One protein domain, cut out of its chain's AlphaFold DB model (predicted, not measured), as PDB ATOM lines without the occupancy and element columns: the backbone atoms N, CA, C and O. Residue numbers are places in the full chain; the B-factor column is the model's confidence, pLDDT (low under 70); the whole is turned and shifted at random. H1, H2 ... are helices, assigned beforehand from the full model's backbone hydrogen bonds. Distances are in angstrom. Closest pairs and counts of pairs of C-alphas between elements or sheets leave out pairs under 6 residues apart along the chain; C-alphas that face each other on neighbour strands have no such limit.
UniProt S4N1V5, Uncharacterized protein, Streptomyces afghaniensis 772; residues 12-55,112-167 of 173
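AT A GLANCE: This is residues 12 to 55 and 112 to 167 of the 173 residues of an uncharacterized protein of Streptomyces afghaniensis 772 (UniProt S4N1V5). The long helix H6 and the shorter H1 lie side by side, pointing the same way, and H2 packs across H6 at a steep angle. Loops with the three short helices H3, H4 and H5 gather towards the end of the body where H6 begins; the loop of residues 135 to 147 reaches farthest there, while residues 25 to 30, between H1 and H2, stick out far from it. The 100 printed residues hold six named helices, in the order H1, H2, H3, H4, H5, H6, and no named strand; the class is all helix, with 55 residues in the helices. The whole is compact by its radius of gyration of the C-alphas, 14.0 A, and spans 49 by 23 by 22 A.

IN THESE COORDINATES: H1 covers residues 12 to 24, 17.8 A from first to last C-alpha, and begins with C-alpha 12 at (30.303, -30.590, 4.495). H2 follows with residues 34 to 43, 14.2 A long, from C-alpha 34 at (22.049, -16.315, 5.284). After the cut come three helices of four residues each: H3, residues 115 to 118; H4, residues 123 to 126; and H5, residues 131 to 134. H6, residues 148 to 167, is the longest at 28.9 A and ends with C-alpha 167 at (18.044, -23.085, 28.760).

HOW THE PARTS SIT: H1 touches H6, the hub, at a shallow tilt of 26 degrees, the same way; their closest C-alphas, of Gly 13 and Asp 150, are 3.8 A apart. H6 touches H1 with residues 149 to 158 alone. H1 and H2 are close but not clearly touching, about perpendicular at 86 degrees, with the C-alphas of Phe 20 and Phe 36 closest at 6.9 A. H2 touches residues 155 to 162 of H6 alone, at a steep tilt of 65 degrees, the same way; the closest C-alphas, of Leu 43 and Ala 159, are 6.6 A apart. H4 touches H2, closest at the C-alphas of Leu 42 and Val 125, 5.8 A. H4 also touches residues 151 to 155 of H6 alone, closest at the C-alphas of Cys 126 and Leu 151, 6.5 A. H3 is close to H4 but not clearly touching, with the C-alphas of Cys 117 and Gly 123 closest at 5.5 A. H5 touches no helix. In H1, H2 and H6 every O i to N i+4 pair is within hydrogen-bond range; H3, H4 and H5 are too short for such a pair, and their single O i to N i+3 pair is within range in H3 and H5 but not in H4.

THE WHOLE: The two C-alphas farthest apart, of Arg 27 and Gly 138, are 49.1 A apart. Residues 56 to 111 are not printed, and C-alphas 55 and 112 are 9.8 A apart across this cut. The link from H5 to H6, 13 residues, is long. The mean pLDDT of the printed part is 93.7, with residue 27 alone under 70.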
ATOM      1  N   TYR A  12      30.663 -31.988   4.706       97.44
ATOM      2  CA  TYR A  12      30.303 -30.590   4.495       97.44
ATOM      3  C   TYR A  12      29.417 -30.076   5.635       97.44
ATOM      4  O   TYR A  12      29.597 -28.954   6.101       97.44
ATOM      5  N   GLY A  13      28.520 -30.915   6.156       97.81
ATOM      6  CA  GLY A  13      27.700 -30.624   7.329       97.81
ATOM      7  C   GLY A  13      28.528 -30.456   8.603       97.81
ATOM      8  O   GLY A  13      28.240 -29.569   9.403       97.81
ATOM      9  N   ASP A  14      29.575 -31.262   8.781       98.25
ATOM     10  CA  ASP A  14      30.522 -31.155   9.897       98.25
ATOM     11  C   ASP A  14      31.324 -29.856   9.832       98.25
ATOM     12  O   ASP A  14      31.455 -29.138  10.832       98.25
ATOM     13  N   TRP A  15      31.800 -29.508   8.636       98.38
ATOM     14  CA  TRP A  15      32.461 -28.233   8.402       98.38
ATOM     15  C   TRP A  15      31.509 -27.054   8.662       98.38
ATOM     16  O   TRP A  15      31.840 -26.164   9.445       98.38
ATOM     17  N   LEU A  16      30.290 -27.076   8.111       98.31
ATOM     18  CA  LEU A  16      29.287 -26.026   8.327       98.31
ATOM     19  C   LEU A  16      28.869 -25.897   9.795       98.31
ATOM     20  O   LEU A  16      28.651 -24.781  10.256       98.31
ATOM     21  N   ALA A  17      28.768 -27.000  10.539       98.38
ATOM     22  CA  ALA A  17      28.478 -26.971  11.971       98.38
ATOM     23  C   ALA A  17      29.596 -26.271  12.761       98.38
ATOM     24  O   ALA A  17      29.312 -25.467  13.648       98.38
ATOM     25  N   THR A  18      30.854 -26.517  12.389       98.00
ATOM     26  CA  THR A  18      32.018 -25.837  12.979       98.00
ATOM     27  C   THR A  18      31.988 -24.334  12.685       98.00
ATOM     28  O   THR A  18      32.166 -23.518  13.587       98.00
ATOM     29  N   VAL A  19      31.693 -23.952  11.436       97.06
ATOM     30  CA  VAL A  19      31.547 -22.541  11.045       97.06
ATOM     31  C   VAL A  19      30.351 -21.892  11.751       97.06
ATOM     32  O   VAL A  19      30.438 -20.737  12.158       97.06
ATOM     33  N   PHE A  20      29.249 -22.626  11.941       97.06
ATOM     34  CA  PHE A  20      28.094 -22.146  12.697       97.06
ATOM     35  C   PHE A  20      28.463 -21.836  14.145       97.06
ATOM     36  O   PHE A  20      28.063 -20.789  14.641       97.06
ATOM     37  N   ASP A  21      29.212 -22.709  14.821       95.75
ATOM     38  CA  ASP A  21      29.625 -22.466  16.205       95.75
ATOM     39  C   ASP A  21      30.503 -21.219  16.307       95.75
ATOM     40  O   ASP A  21      30.211 -20.342  17.118       95.75
ATOM     41  N   ALA A  22      31.490 -21.080  15.415       94.25
ATOM     42  CA  ALA A  22      32.322 -19.880  15.347       94.25
ATOM     43  C   ALA A  22      31.481 -18.609  15.131       94.25
ATOM     44  O   ALA A  22      31.676 -17.615  15.822       94.25
ATOM     45  N   TRP A  23      30.510 -18.659  14.214       94.25
ATOM     46  CA  TRP A  23      29.610 -17.542  13.925       94.25
ATOM     47  C   TRP A  23      28.653 -17.219  15.084       94.25
ATOM     48  O   TRP A  23      28.396 -16.051  15.364       94.25
ATOM     49  N   TRP A  24      28.112 -18.238  15.756       92.75
ATOM     50  CA  TRP A  24      27.124 -18.085  16.829       92.75
ATOM     51  C   TRP A  24      27.744 -17.590  18.137       92.75
ATOM     52  O   TRP A  24      27.097 -16.854  18.878       92.75
ATOM     53  N   ASP A  25      28.982 -17.993  18.426       91.12
ATOM     54  CA  ASP A  25      29.695 -17.613  19.651       91.12
ATOM     55  C   ASP A  25      30.367 -16.227  19.558       91.12
ATOM     56  O   ASP A  25      30.877 -15.706  20.556       91.12
ATOM     57  N   GLU A  26      30.334 -15.568  18.393       87.19
ATOM     58  CA  GLU A  26      30.761 -14.173  18.280       87.19
ATOM     59  C   GLU A  26      29.884 -13.252  19.147       87.19
ATOM     60  O   GLU A  26      28.675 -13.128  18.958       87.19
ATOM     61  N   ARG A  27      30.513 -12.495  20.064       68.56
ATOM     62  CA  ARG A  27      29.818 -11.582  21.004       68.56
ATOM     63  C   ARG A  27      28.962 -10.507  20.321       68.56
ATOM     64  O   ARG A  27      28.132  -9.873  20.967       68.56
ATOM     65  N   ARG A  28      29.209 -10.240  19.038       75.12
ATOM     66  CA  ARG A  28      28.400  -9.373  18.180       75.12
ATOM     67  C   ARG A  28      28.290 -10.055  16.826       75.12
ATOM     68  O   ARG A  28      29.312 -10.199  16.168       75.12
ATOM     69  N   LEU A  29      27.073 -10.387  16.395       71.69
ATOM     70  CA  LEU A  29      26.799 -10.899  15.049       71.69
ATOM     71  C   LEU A  29      27.098  -9.811  14.006       71.69
ATOM     72  O   LEU A  29      26.215  -9.059  13.594       71.69
ATOM     73  N   ARG A  30      28.370  -9.678  13.621       78.69
ATOM     74  CA  ARG A  30      28.824  -8.696  12.625       78.69
ATOM     75  C   ARG A  30      28.548  -9.181  11.209       78.69
ATOM     76  O   ARG A  30      28.175  -8.392  10.345       78.69
ATOM     77  N   THR A  31      28.689 -10.484  10.998       88.62
ATOM     78  CA  THR A  31      28.514 -11.123   9.696       88.62
ATOM     79  C   THR A  31      27.127 -11.741   9.598       88.62
ATOM     80  O   THR A  31      26.685 -12.455  10.497       88.62
ATOM     81  N   ARG A  32      26.428 -11.505   8.485       89.81
ATOM     82  CA  ARG A  32      25.173 -12.200   8.180       89.81
ATOM     83  C   ARG A  32      25.468 -13.414   7.313       89.81
ATOM     84  O   ARG A  32      25.788 -13.267   6.138       89.81
ATOM     85  N   VAL A  33      25.321 -14.610   7.879       93.75
ATOM     86  CA  VAL A  33      25.393 -15.862   7.117       93.75
ATOM     87  C   VAL A  33      23.972 -16.348   6.856       93.75
ATOM     88  O   VAL A  33      23.337 -16.932   7.735       93.75
ATOM     89  N   ARG A  34      23.460 -16.081   5.644       94.19
ATOM     90  CA  ARG A  34      22.049 -16.315   5.284       94.19
ATOM     91  C   ARG A  34      21.593 -17.736   5.614       94.19
ATOM     92  O   ARG A  34      20.582 -17.895   6.273       94.19
ATOM     93  N   LEU A  35      22.362 -18.758   5.236       96.06
ATOM     94  CA  LEU A  35      21.998 -20.158   5.493       96.06
ATOM     95  C   LEU A  35      21.719 -20.435   6.981       96.06
ATOM     96  O   LEU A  35      20.712 -21.054   7.315       96.06
ATOM     97  N   PHE A  36      22.583 -19.955   7.875       96.19
ATOM     98  CA  PHE A  36      22.439 -20.172   9.315       96.19
ATOM     99  C   PHE A  36      21.247 -19.416   9.893       96.19
ATOM    100  O   PHE A  36      20.501 -19.973  10.696       96.19
ATOM    101  N   GLN A  37      21.043 -18.173   9.451       94.62
ATOM    102  CA  GLN A  37      19.900 -17.359   9.860       94.62
ATOM    103  C   GLN A  37      18.576 -17.990   9.427       94.62
ATOM    104  O   GLN A  37      17.659 -18.074  10.235       94.62
ATOM    105  N   GLU A  38      18.492 -18.483   8.192       96.38
ATOM    106  CA  GLU A  38      17.290 -19.126   7.655       96.38
ATOM    107  C   GLU A  38      16.964 -20.428   8.395       96.38
ATOM    108  O   GLU A  38      15.823 -20.633   8.801       96.38
ATOM    109  N   ILE A  39      17.963 -21.282   8.657       97.62
ATOM    110  CA  ILE A  39      17.750 -22.512   9.436       97.62
ATOM    111  C   ILE A  39      17.304 -22.182  10.866       97.62
ATOM    112  O   ILE A  39      16.374 -22.810  11.372       97.62
ATOM    113  N   ALA A  40      17.931 -21.200  11.522       95.88
ATOM    114  CA  ALA A  40      17.533 -20.787  12.865       95.88
ATOM    115  C   ALA A  40      16.109 -20.207  12.887       95.88
ATOM    116  O   ALA A  40      15.319 -20.573  13.750       95.88
ATOM    117  N   ALA A  41      15.760 -19.361  11.914       95.50
ATOM    118  CA  ALA A  41      14.424 -18.795  11.766       95.50
ATOM    119  C   ALA A  41      13.361 -19.893  11.587       95.50
ATOM    120  O   ALA A  41      12.368 -19.903  12.312       95.50
ATOM    121  N   LEU A  42      13.613 -20.867  10.706       96.94
ATOM    122  CA  LEU A  42      12.742 -22.027  10.492       96.94
ATOM    123  C   LEU A  42      12.561 -22.869  11.758       96.94
ATOM    124  O   LEU A  42      11.446 -23.277  12.076       96.94
ATOM    125  N   LEU A  43      13.642 -23.112  12.504       97.12
ATOM    126  CA  LEU A  43      13.588 -23.831  13.781       97.12
ATOM    127  C   LEU A  43      12.801 -23.071  14.859       97.12
ATOM    128  O   LEU A  43      12.257 -23.698  15.764       97.12
ATOM    129  N   LEU A  44      12.719 -21.744  14.750       95.56
ATOM    130  CA  LEU A  44      11.916 -20.868  15.608       95.56
ATOM    131  C   LEU A  44      10.494 -20.624  15.061       95.56
ATOM    132  O   LEU A  44       9.740 -19.855  15.650       95.56
ATOM    133  N   GLY A  45      10.113 -21.279  13.959       94.44
ATOM    134  CA  GLY A  45       8.767 -21.220  13.382       94.44
ATOM    135  C   GLY A  45       8.527 -20.093  12.373       94.44
ATOM    136  O   GLY A  45       7.402 -19.941  11.898       94.44
ATOM    137  N   ALA A  46       9.549 -19.317  12.009       93.81
ATOM    138  CA  ALA A  46       9.448 -18.329  10.938       93.81
ATOM    139  C   ALA A  46       9.608 -18.990   9.550       93.81
ATOM    140  O   ALA A  46      10.342 -19.969   9.415       93.81
ATOM    141  N   PRO A  47       8.947 -18.476   8.496       89.19
ATOM    142  CA  PRO A  47       9.137 -18.979   7.136       89.19
ATOM    143  C   PRO A  47      10.541 -18.648   6.613       89.19
ATOM    144  O   PRO A  47      11.150 -17.661   7.036       89.19
ATOM    145  N   SER A  48      11.031 -19.438   5.654       87.88
ATOM    146  CA  SER A  48      12.299 -19.127   4.992       87.88
ATOM    147  C   SER A  48      12.110 -18.100   3.883       87.88
ATOM    148  O   SER A  48      11.075 -18.044   3.222       87.88
ATOM    149  N   ARG A  49      13.142 -17.294   3.654       85.81
ATOM    150  CA  ARG A  49      13.236 -16.317   2.564       85.81
ATOM    151  C   ARG A  49      14.298 -16.712   1.535       85.81
ATOM    152  O   ARG A  49      14.638 -15.908   0.669       85.81
ATOM    153  N   ALA A  50      14.850 -17.921   1.639       85.50
ATOM    154  CA  ALA A  50      15.894 -18.426   0.759       85.50
ATOM    155  C   ALA A  50      15.442 -19.677  -0.000       85.50
ATOM    156  O   ALA A  50      14.651 -20.472   0.485       85.50
ATOM    157  N   GLU A  51      16.024 -19.886  -1.179       85.81
ATOM    158  CA  GLU A  51      15.806 -21.095  -1.984       85.81
ATOM    159  C   GLU A  51      16.430 -22.356  -1.367       85.81
ATOM    160  O   GLU A  51      16.011 -23.478  -1.637       85.81
ATOM    161  N   ALA A  52      17.505 -22.180  -0.599       89.25
ATOM    162  CA  ALA A  52      18.383 -23.282  -0.222       89.25
ATOM    163  C   ALA A  52      17.790 -24.209   0.850       89.25
ATOM    164  O   ALA A  52      18.201 -25.368   0.928       89.25
ATOM    165  N   VAL A  53      16.882 -23.697   1.686       94.88
ATOM    166  CA  VAL A  53      16.261 -24.407   2.811       94.88
ATOM    167  C   VAL A  53      14.814 -23.955   2.997       94.88
ATOM    168  O   VAL A  53      14.428 -22.877   2.559       94.88
ATOM    169  N   GLY A  54      14.021 -24.763   3.692       94.25
ATOM    170  CA  GLY A  54      12.607 -24.502   3.922       94.25
ATOM    171  C   GLY A  54      11.725 -24.824   2.715       94.25
ATOM    172  O   GLY A  54      12.173 -25.262   1.660       94.25
ATOM    173  N   LEU A  55      10.422 -24.647   2.910       92.44
ATOM    174  CA  LEU A  55       9.380 -25.014   1.940       92.44
ATOM    175  C   LEU A  55       8.566 -23.811   1.473       92.44
ATOM    176  O   LEU A  55       7.464 -23.966   0.946       92.44
ATOM    177  N   ALA A 112       6.156 -31.759  -3.699       89.50
ATOM    178  CA  ALA A 112       7.270 -31.948  -4.629       89.50
ATOM    179  C   ALA A 112       8.406 -32.815  -4.062       89.50
ATOM    180  O   ALA A 112       9.299 -33.200  -4.814       89.50
ATOM    181  N   LEU A 113       8.382 -33.156  -2.769       93.81
ATOM    182  CA  LEU A 113       9.474 -33.889  -2.133       93.81
ATOM    183  C   LEU A 113       9.461 -35.393  -2.450       93.81
ATOM    184  O   LEU A 113       8.402 -36.010  -2.661       93.81
ATOM    185  N   ALA A 114      10.657 -35.984  -2.401       94.19
ATOM    186  CA  ALA A 114      10.870 -37.428  -2.374       94.19
ATOM    187  C   ALA A 114      10.138 -38.078  -1.186       94.19
ATOM    188  O   ALA A 114       9.800 -37.402  -0.207       94.19
ATOM    189  N   ALA A 115       9.859 -39.379  -1.269       93.69
ATOM    190  CA  ALA A 115       9.103 -40.084  -0.231       93.69
ATOM    191  C   ALA A 115       9.828 -40.046   1.126       93.69
ATOM    192  O   ALA A 115       9.214 -39.782   2.160       93.69
ATOM    193  N   GLU A 116      11.147 -40.203   1.099       93.31
ATOM    194  CA  GLU A 116      12.058 -40.174   2.239       93.31
ATOM    195  C   GLU A 116      12.015 -38.819   2.957       93.31
ATOM    196  O   GLU A 116      11.996 -38.749   4.185       93.31
ATOM    197  N   CYS A 117      11.931 -37.725   2.197       95.88
ATOM    198  CA  CYS A 117      11.891 -36.376   2.752       95.88
ATOM    199  C   CYS A 117      10.560 -36.060   3.451       95.88
ATOM    200  O   CYS A 117      10.559 -35.294   4.413       95.88
ATOM    201  N   ARG A 118       9.438 -36.651   3.015       93.38
ATOM    202  CA  ARG A 118       8.112 -36.409   3.623       93.38
ATOM    203  C   ARG A 118       7.988 -36.992   5.032       93.38
ATOM    204  O   ARG A 118       7.239 -36.452   5.838       93.38
ATOM    205  N   GLY A 119       8.726 -38.063   5.328       91.44
ATOM    206  CA  GLY A 119       8.822 -38.651   6.669       91.44
ATOM    207  C   GLY A 119      10.013 -38.148   7.494       91.44
ATOM    208  O   GLY A 119      10.185 -38.564   8.638       91.44
ATOM    209  N   CYS A 120      10.861 -37.283   6.931       95.38
ATOM    210  CA  CYS A 120      12.095 -36.856   7.577       95.38
ATOM    211  C   CYS A 120      11.810 -35.861   8.723       95.38
ATOM    212  O   CYS A 120      11.201 -34.817   8.473       95.38
ATOM    213  N   PRO A 121      12.319 -36.087   9.953       94.56
ATOM    214  CA  PRO A 121      12.074 -35.197  11.095       94.56
ATOM    215  C   PRO A 121      12.544 -33.750  10.901       94.56
ATOM    216  O   PRO A 121      12.032 -32.843  11.550       94.56
ATOM    217  N   VAL A 122      13.525 -33.524  10.022       96.38
ATOM    218  CA  VAL A 122      14.031 -32.183   9.688       96.38
ATOM    219  C   VAL A 122      13.537 -31.686   8.326       96.38
ATOM    220  O   VAL A 122      13.920 -30.598   7.900       96.38
ATOM    221  N   GLY A 123      12.676 -32.448   7.639       95.19
ATOM    222  CA  GLY A 123      12.246 -32.183   6.263       95.19
ATOM    223  C   GLY A 123      11.562 -30.829   6.082       95.19
ATOM    224  O   GLY A 123      11.789 -30.158   5.079       95.19
ATOM    225  N   ARG A 124      10.807 -30.367   7.087       94.12
ATOM    226  CA  ARG A 124      10.175 -29.035   7.084       94.12
ATOM    227  C   ARG A 124      11.172 -27.880   7.190       94.12
ATOM    228  O   ARG A 124      10.880 -26.783   6.727       94.12
ATOM    229  N   VAL A 125      12.345 -28.136   7.771       97.00
ATOM    230  CA  VAL A 125      13.422 -27.152   7.917       97.00
ATOM    231  C   VAL A 125      14.334 -27.181   6.696       97.00
ATOM    232  O   VAL A 125      14.595 -26.146   6.103       97.00
ATOM    233  N   CYS A 126      14.815 -28.347   6.258       96.38
ATOM    234  CA  CYS A 126      15.706 -28.382   5.095       96.38
ATOM    235  C   CYS A 126      14.961 -28.224   3.763       96.38
ATOM    236  O   CYS A 126      15.578 -27.831   2.781       96.38
ATOM    237  N   GLY A 127      13.666 -28.548   3.696       95.19
ATOM    238  CA  GLY A 127      12.867 -28.477   2.468       95.19
ATOM    239  C   GLY A 127      13.298 -29.444   1.362       95.19
ATOM    240  O   GLY A 127      12.946 -29.264   0.198       95.19
ATOM    241  N   GLY A 128      14.102 -30.455   1.705       94.69
ATOM    242  CA  GLY A 128      14.799 -31.292   0.729       94.69
ATOM    243  C   GLY A 128      15.993 -30.601   0.056       94.69
ATOM    244  O   GLY A 128      16.502 -31.145  -0.915       94.69
ATOM    245  N   GLY A 129      16.444 -29.446   0.559       95.00
ATOM    246  CA  GLY A 129      17.527 -28.646  -0.013       95.00
ATOM    247  C   GLY A 129      17.124 -27.876  -1.275       95.00
ATOM    248  O   GLY A 129      15.972 -27.916  -1.706       95.00
ATOM    249  N   ASN A 130      18.102 -27.194  -1.884       93.75
ATOM    250  CA  ASN A 130      17.899 -26.478  -3.146       93.75
ATOM    251  C   ASN A 130      17.365 -27.429  -4.235       93.75
ATOM    252  O   ASN A 130      17.857 -28.550  -4.382       93.75
ATOM    253  N   TYR A 131      16.382 -26.961  -5.009       92.75
ATOM    254  CA  TYR A 131      15.697 -27.742  -6.035       92.75
ATOM    255  C   TYR A 131      16.647 -28.433  -7.016       92.75
ATOM    256  O   TYR A 131      16.450 -29.611  -7.315       92.75
ATOM    257  N   VAL A 132      17.690 -27.733  -7.471       93.12
ATOM    258  CA  VAL A 132      18.611 -28.266  -8.481       93.12
ATOM    259  C   VAL A 132      19.413 -29.467  -7.975       93.12
ATOM    260  O   VAL A 132      19.662 -30.411  -8.718       93.12
ATOM    261  N   HIS A 133      19.725 -29.498  -6.677       95.31
ATOM    262  CA  HIS A 133      20.488 -30.577  -6.043       95.31
ATOM    263  C   HIS A 133      19.720 -31.903  -5.964       95.31
ATOM    264  O   HIS A 133      20.255 -32.883  -5.451       95.31
ATOM    265  N   ARG A 134      18.463 -31.930  -6.419       95.06
ATOM    266  CA  ARG A 134      17.575 -33.099  -6.413       95.06
ATOM    267  C   ARG A 134      17.443 -33.757  -7.785       95.06
ATOM    268  O   ARG A 134      16.647 -34.681  -7.927       95.06
ATOM    269  N   TYR A 135      18.125 -33.241  -8.806       95.50
ATOM    270  CA  TYR A 135      18.046 -33.803 -10.150       95.50
ATOM    271  C   TYR A 135      18.723 -35.174 -10.224       95.50
ATOM    272  O   TYR A 135      19.861 -35.336  -9.787       95.50
ATOM    273  N   ALA A 136      18.045 -36.133 -10.850       94.62
ATOM    274  CA  ALA A 136      18.643 -37.370 -11.323       94.62
ATOM    275  C   ALA A 136      18.194 -37.666 -12.768       94.62
ATOM    276  O   ALA A 136      17.010 -37.489 -13.098       94.62
ATOM    277  N   PRO A 137      19.101 -38.162 -13.634       93.31
ATOM    278  CA  PRO A 137      18.762 -38.547 -15.000       93.31
ATOM    279  C   PRO A 137      17.580 -39.524 -15.062       93.31
ATOM    280  O   PRO A 137      17.448 -40.430 -14.237       93.31
ATOM    281  N   GLY A 138      16.690 -39.322 -16.036       93.38
ATOM    282  CA  GLY A 138      15.534 -40.188 -16.302       93.38
ATOM    283  C   GLY A 138      14.369 -40.086 -15.307       93.38
ATOM    284  O   GLY A 138      13.277 -40.550 -15.615       93.38
ATOM    285  N   THR A 139      14.561 -39.470 -14.136       92.12
ATOM    286  CA  THR A 139      13.545 -39.434 -13.061       92.12
ATOM    287  C   THR A 139      13.291 -38.032 -12.488       92.12
ATOM    288  O   THR A 139      12.374 -37.846 -11.684       92.12
ATOM    289  N   GLY A 140      14.037 -37.020 -12.942       93.69
ATOM    290  CA  GLY A 140      13.762 -35.611 -12.662       93.69
ATOM    291  C   GLY A 140      14.186 -35.186 -11.257       93.69
ATOM    292  O   GLY A 140      15.234 -35.596 -10.780       93.69
ATOM    293  N   PHE A 141      13.393 -34.332 -10.601       94.19
ATOM    294  CA  PHE A 141      13.800 -33.606  -9.382       94.19
ATOM    295  C   PHE A 141      13.166 -34.104  -8.070       94.19
ATOM    296  O   PHE A 141      13.228 -33.416  -7.048       94.19
ATOM    297  N   ARG A 142      12.484 -35.259  -8.079       94.38
ATOM    298  CA  ARG A 142      11.787 -35.802  -6.895       94.38
ATOM    299  C   ARG A 142      12.681 -36.736  -6.071       94.38
ATOM    300  O   ARG A 142      12.212 -37.775  -5.616       94.38
ATOM    301  N   HIS A 143      13.935 -36.342  -5.860       95.56
ATOM    302  CA  HIS A 143      14.929 -37.090  -5.079       95.56
ATOM    303  C   HIS A 143      15.375 -36.308  -3.843       95.56
ATOM    304  O   HIS A 143      15.180 -35.089  -3.781       95.56
ATOM    305  N   PRO A 144      15.968 -36.969  -2.836       95.75
ATOM    306  CA  PRO A 144      16.729 -36.267  -1.813       95.75
ATOM    307  C   PRO A 144      17.838 -35.417  -2.450       95.75
ATOM    308  O   PRO A 144      18.393 -35.775  -3.485       95.75
ATOM    309  N   SER A 145      18.175 -34.290  -1.822       95.81
ATOM    310  CA  SER A 145      19.331 -33.491  -2.238       95.81
ATOM    311  C   SER A 145      20.624 -34.304  -2.136       95.81
ATOM    312  O   SER A 145      20.798 -35.064  -1.182       95.81
ATOM    313  N   VAL A 146      21.578 -34.066  -3.040       95.56
ATOM    314  CA  VAL A 146      22.948 -34.600  -2.916       95.56
ATOM    315  C   VAL A 146      23.640 -34.200  -1.601       95.56
ATOM    316  O   VAL A 146      24.562 -34.880  -1.169       95.56
ATOM    317  N   TYR A 147      23.152 -33.155  -0.920       96.62
ATOM    318  CA  TYR A 147      23.600 -32.708   0.408       96.62
ATOM    319  C   TYR A 147      22.668 -33.154   1.548       96.62
ATOM    320  O   TYR A 147      22.620 -32.508   2.596       96.62
ATOM    321  N   CYS A 148      21.858 -34.202   1.366       96.94
ATOM    322  CA  CYS A 148      20.847 -34.601   2.354       96.94
ATOM    323  C   CYS A 148      21.452 -34.868   3.744       96.94
ATOM    324  O   CYS A 148      20.951 -34.338   4.738       96.94
ATOM    325  N   ALA A 149      22.539 -35.643   3.814       96.75
ATOM    326  CA  ALA A 149      23.203 -35.972   5.076       96.75
ATOM    327  C   ALA A 149      23.812 -34.727   5.746       96.75
ATOM    328  O   ALA A 149      23.662 -34.529   6.953       96.75
ATOM    329  N   ASP A 150      24.431 -33.847   4.955       98.00
ATOM    330  CA  ASP A 150      25.026 -32.594   5.426       98.00
ATOM    331  C   ASP A 150      23.980 -31.618   5.972       98.00
ATOM    332  O   ASP A 150      24.158 -31.044   7.051       98.00
ATOM    333  N   LEU A 151      22.856 -31.462   5.265       97.88
ATOM    334  CA  LEU A 151      21.742 -30.619   5.699       97.88
ATOM    335  C   LEU A 151      21.110 -31.155   6.983       97.88
ATOM    336  O   LEU A 151      20.848 -30.379   7.903       97.88
ATOM    337  N   GLU A 152      20.894 -32.468   7.085       97.69
ATOM    338  CA  GLU A 152      20.386 -33.073   8.315       97.69
ATOM    339  C   GLU A 152      21.344 -32.843   9.490       97.69
ATOM    340  O   GLU A 152      20.911 -32.420  10.570       97.69
ATOM    341  N   ARG A 153      22.649 -33.065   9.278       97.94
ATOM    342  CA  ARG A 153      23.688 -32.826  10.286       97.94
ATOM    343  C   ARG A 153      23.663 -31.381  10.778       97.94
ATOM    344  O   ARG A 153      23.615 -31.161  11.993       97.94
ATOM    345  N   LEU A 154      23.642 -30.418   9.859       98.44
ATOM    346  CA  LEU A 154      23.631 -28.994  10.183       98.44
ATOM    347  C   LEU A 154      22.357 -28.583  10.929       98.44
ATOM    348  O   LEU A 154      22.443 -27.959  11.986       98.44
ATOM    349  N   VAL A 155      21.174 -28.967  10.440       98.38
ATOM    350  CA  VAL A 155      19.897 -28.605  11.079       98.38
ATOM    351  C   VAL A 155      19.830 -29.142  12.509       98.38
ATOM    352  O   VAL A 155      19.494 -28.402  13.437       98.38
ATOM    353  N   ARG A 156      20.208 -30.408  12.726       98.25
ATOM    354  CA  ARG A 156      20.244 -31.005  14.073       98.25
ATOM    355  C   ARG A 156      21.271 -30.334  14.982       98.25
ATOM    356  O   ARG A 156      21.071 -30.276  16.198       98.25
ATOM    357  N   HIS A 157      22.390 -29.871  14.435       98.44
ATOM    358  CA  HIS A 157      23.382 -29.109  15.192       98.44
ATOM    359  C   HIS A 157      22.810 -27.772  15.667       98.44
ATOM    360  O   HIS A 157      22.784 -27.522  16.873       98.44
ATOM    361  N   ILE A 158      22.257 -26.979  14.751       98.19
ATOM    362  CA  ILE A 158      21.675 -25.666  15.056       98.19
ATOM    363  C   ILE A 158      20.522 -25.802  16.058       98.19
ATOM    364  O   ILE A 158      20.496 -25.088  17.057       98.19
ATOM    365  N   ALA A 159      19.630 -26.782  15.880       98.00
ATOM    366  CA  ALA A 159      18.537 -27.039  16.822       98.00
ATOM    367  C   ALA A 159      19.043 -27.299  18.253       98.00
ATOM    368  O   ALA A 159      18.520 -26.745  19.222       98.00
ATOM    369  N   ARG A 160      20.108 -28.101  18.400       97.62
ATOM    370  CA  ARG A 160      20.738 -28.356  19.706       97.62
ATOM    371  C   ARG A 160      21.378 -27.097  20.290       97.62
ATOM    372  O   ARG A 160      21.275 -26.890  21.498       97.62
ATOM    373  N   ARG A 161      22.022 -26.265  19.464       96.31
ATOM    374  CA  ARG A 161      22.626 -24.991  19.889       96.31
ATOM    375  C   ARG A 161      21.571 -24.021  20.417       96.31
ATOM    376  O   ARG A 161      21.694 -23.591  21.560       96.31
ATOM    377  N   LEU A 162      20.496 -23.797  19.663       95.25
ATOM    378  CA  LEU A 162      19.380 -22.940  20.078       95.25
ATOM    379  C   LEU A 162      18.753 -23.410  21.397       95.25
ATOM    380  O   LEU A 162      18.571 -22.616  22.317       95.25
ATOM    381  N   ALA A 163      18.497 -24.716  21.535       95.50
ATOM    382  CA  ALA A 163      17.918 -25.272  22.756       95.50
ATOM    383  C   ALA A 163      18.839 -25.125  23.985       95.50
ATOM    384  O   ALA A 163      18.354 -24.985  25.106       95.50
ATOM    385  N   ARG A 164      20.169 -25.172  23.804       93.56
ATOM    386  CA  ARG A 164      21.131 -24.890  24.885       93.56
ATOM    387  C   ARG A 164      21.112 -23.419  25.284       93.56
ATOM    388  O   ARG A 164      21.062 -23.142  26.476       93.56
ATOM    389  N   THR A 165      21.111 -22.507  24.313       90.44
ATOM    390  CA  THR A 165      21.041 -21.065  24.581       90.44
ATOM    391  C   THR A 165      19.767 -20.711  25.346       90.44
ATOM    392  O   THR A 165      19.867 -20.065  26.380       90.44
ATOM    393  N   ALA A 166      18.606 -21.225  24.924       89.25
ATOM    394  CA  ALA A 166      17.330 -20.965  25.596       89.25
ATOM    395  C   ALA A 166      17.299 -21.434  27.066       89.25
ATOM    396  O   ALA A 166      16.729 -20.760  27.919       89.25
ATOM    397  N   ARG A 167      17.935 -22.574  27.380       88.19
ATOM    398  CA  ARG A 167      18.044 -23.085  28.760       88.19
ATOM    399  C   ARG A 167      19.003 -22.272  29.631       88.19
ATOM    400  O   ARG A 167      18.748 -22.122  30.820       88.19
TER     401      ARG A 167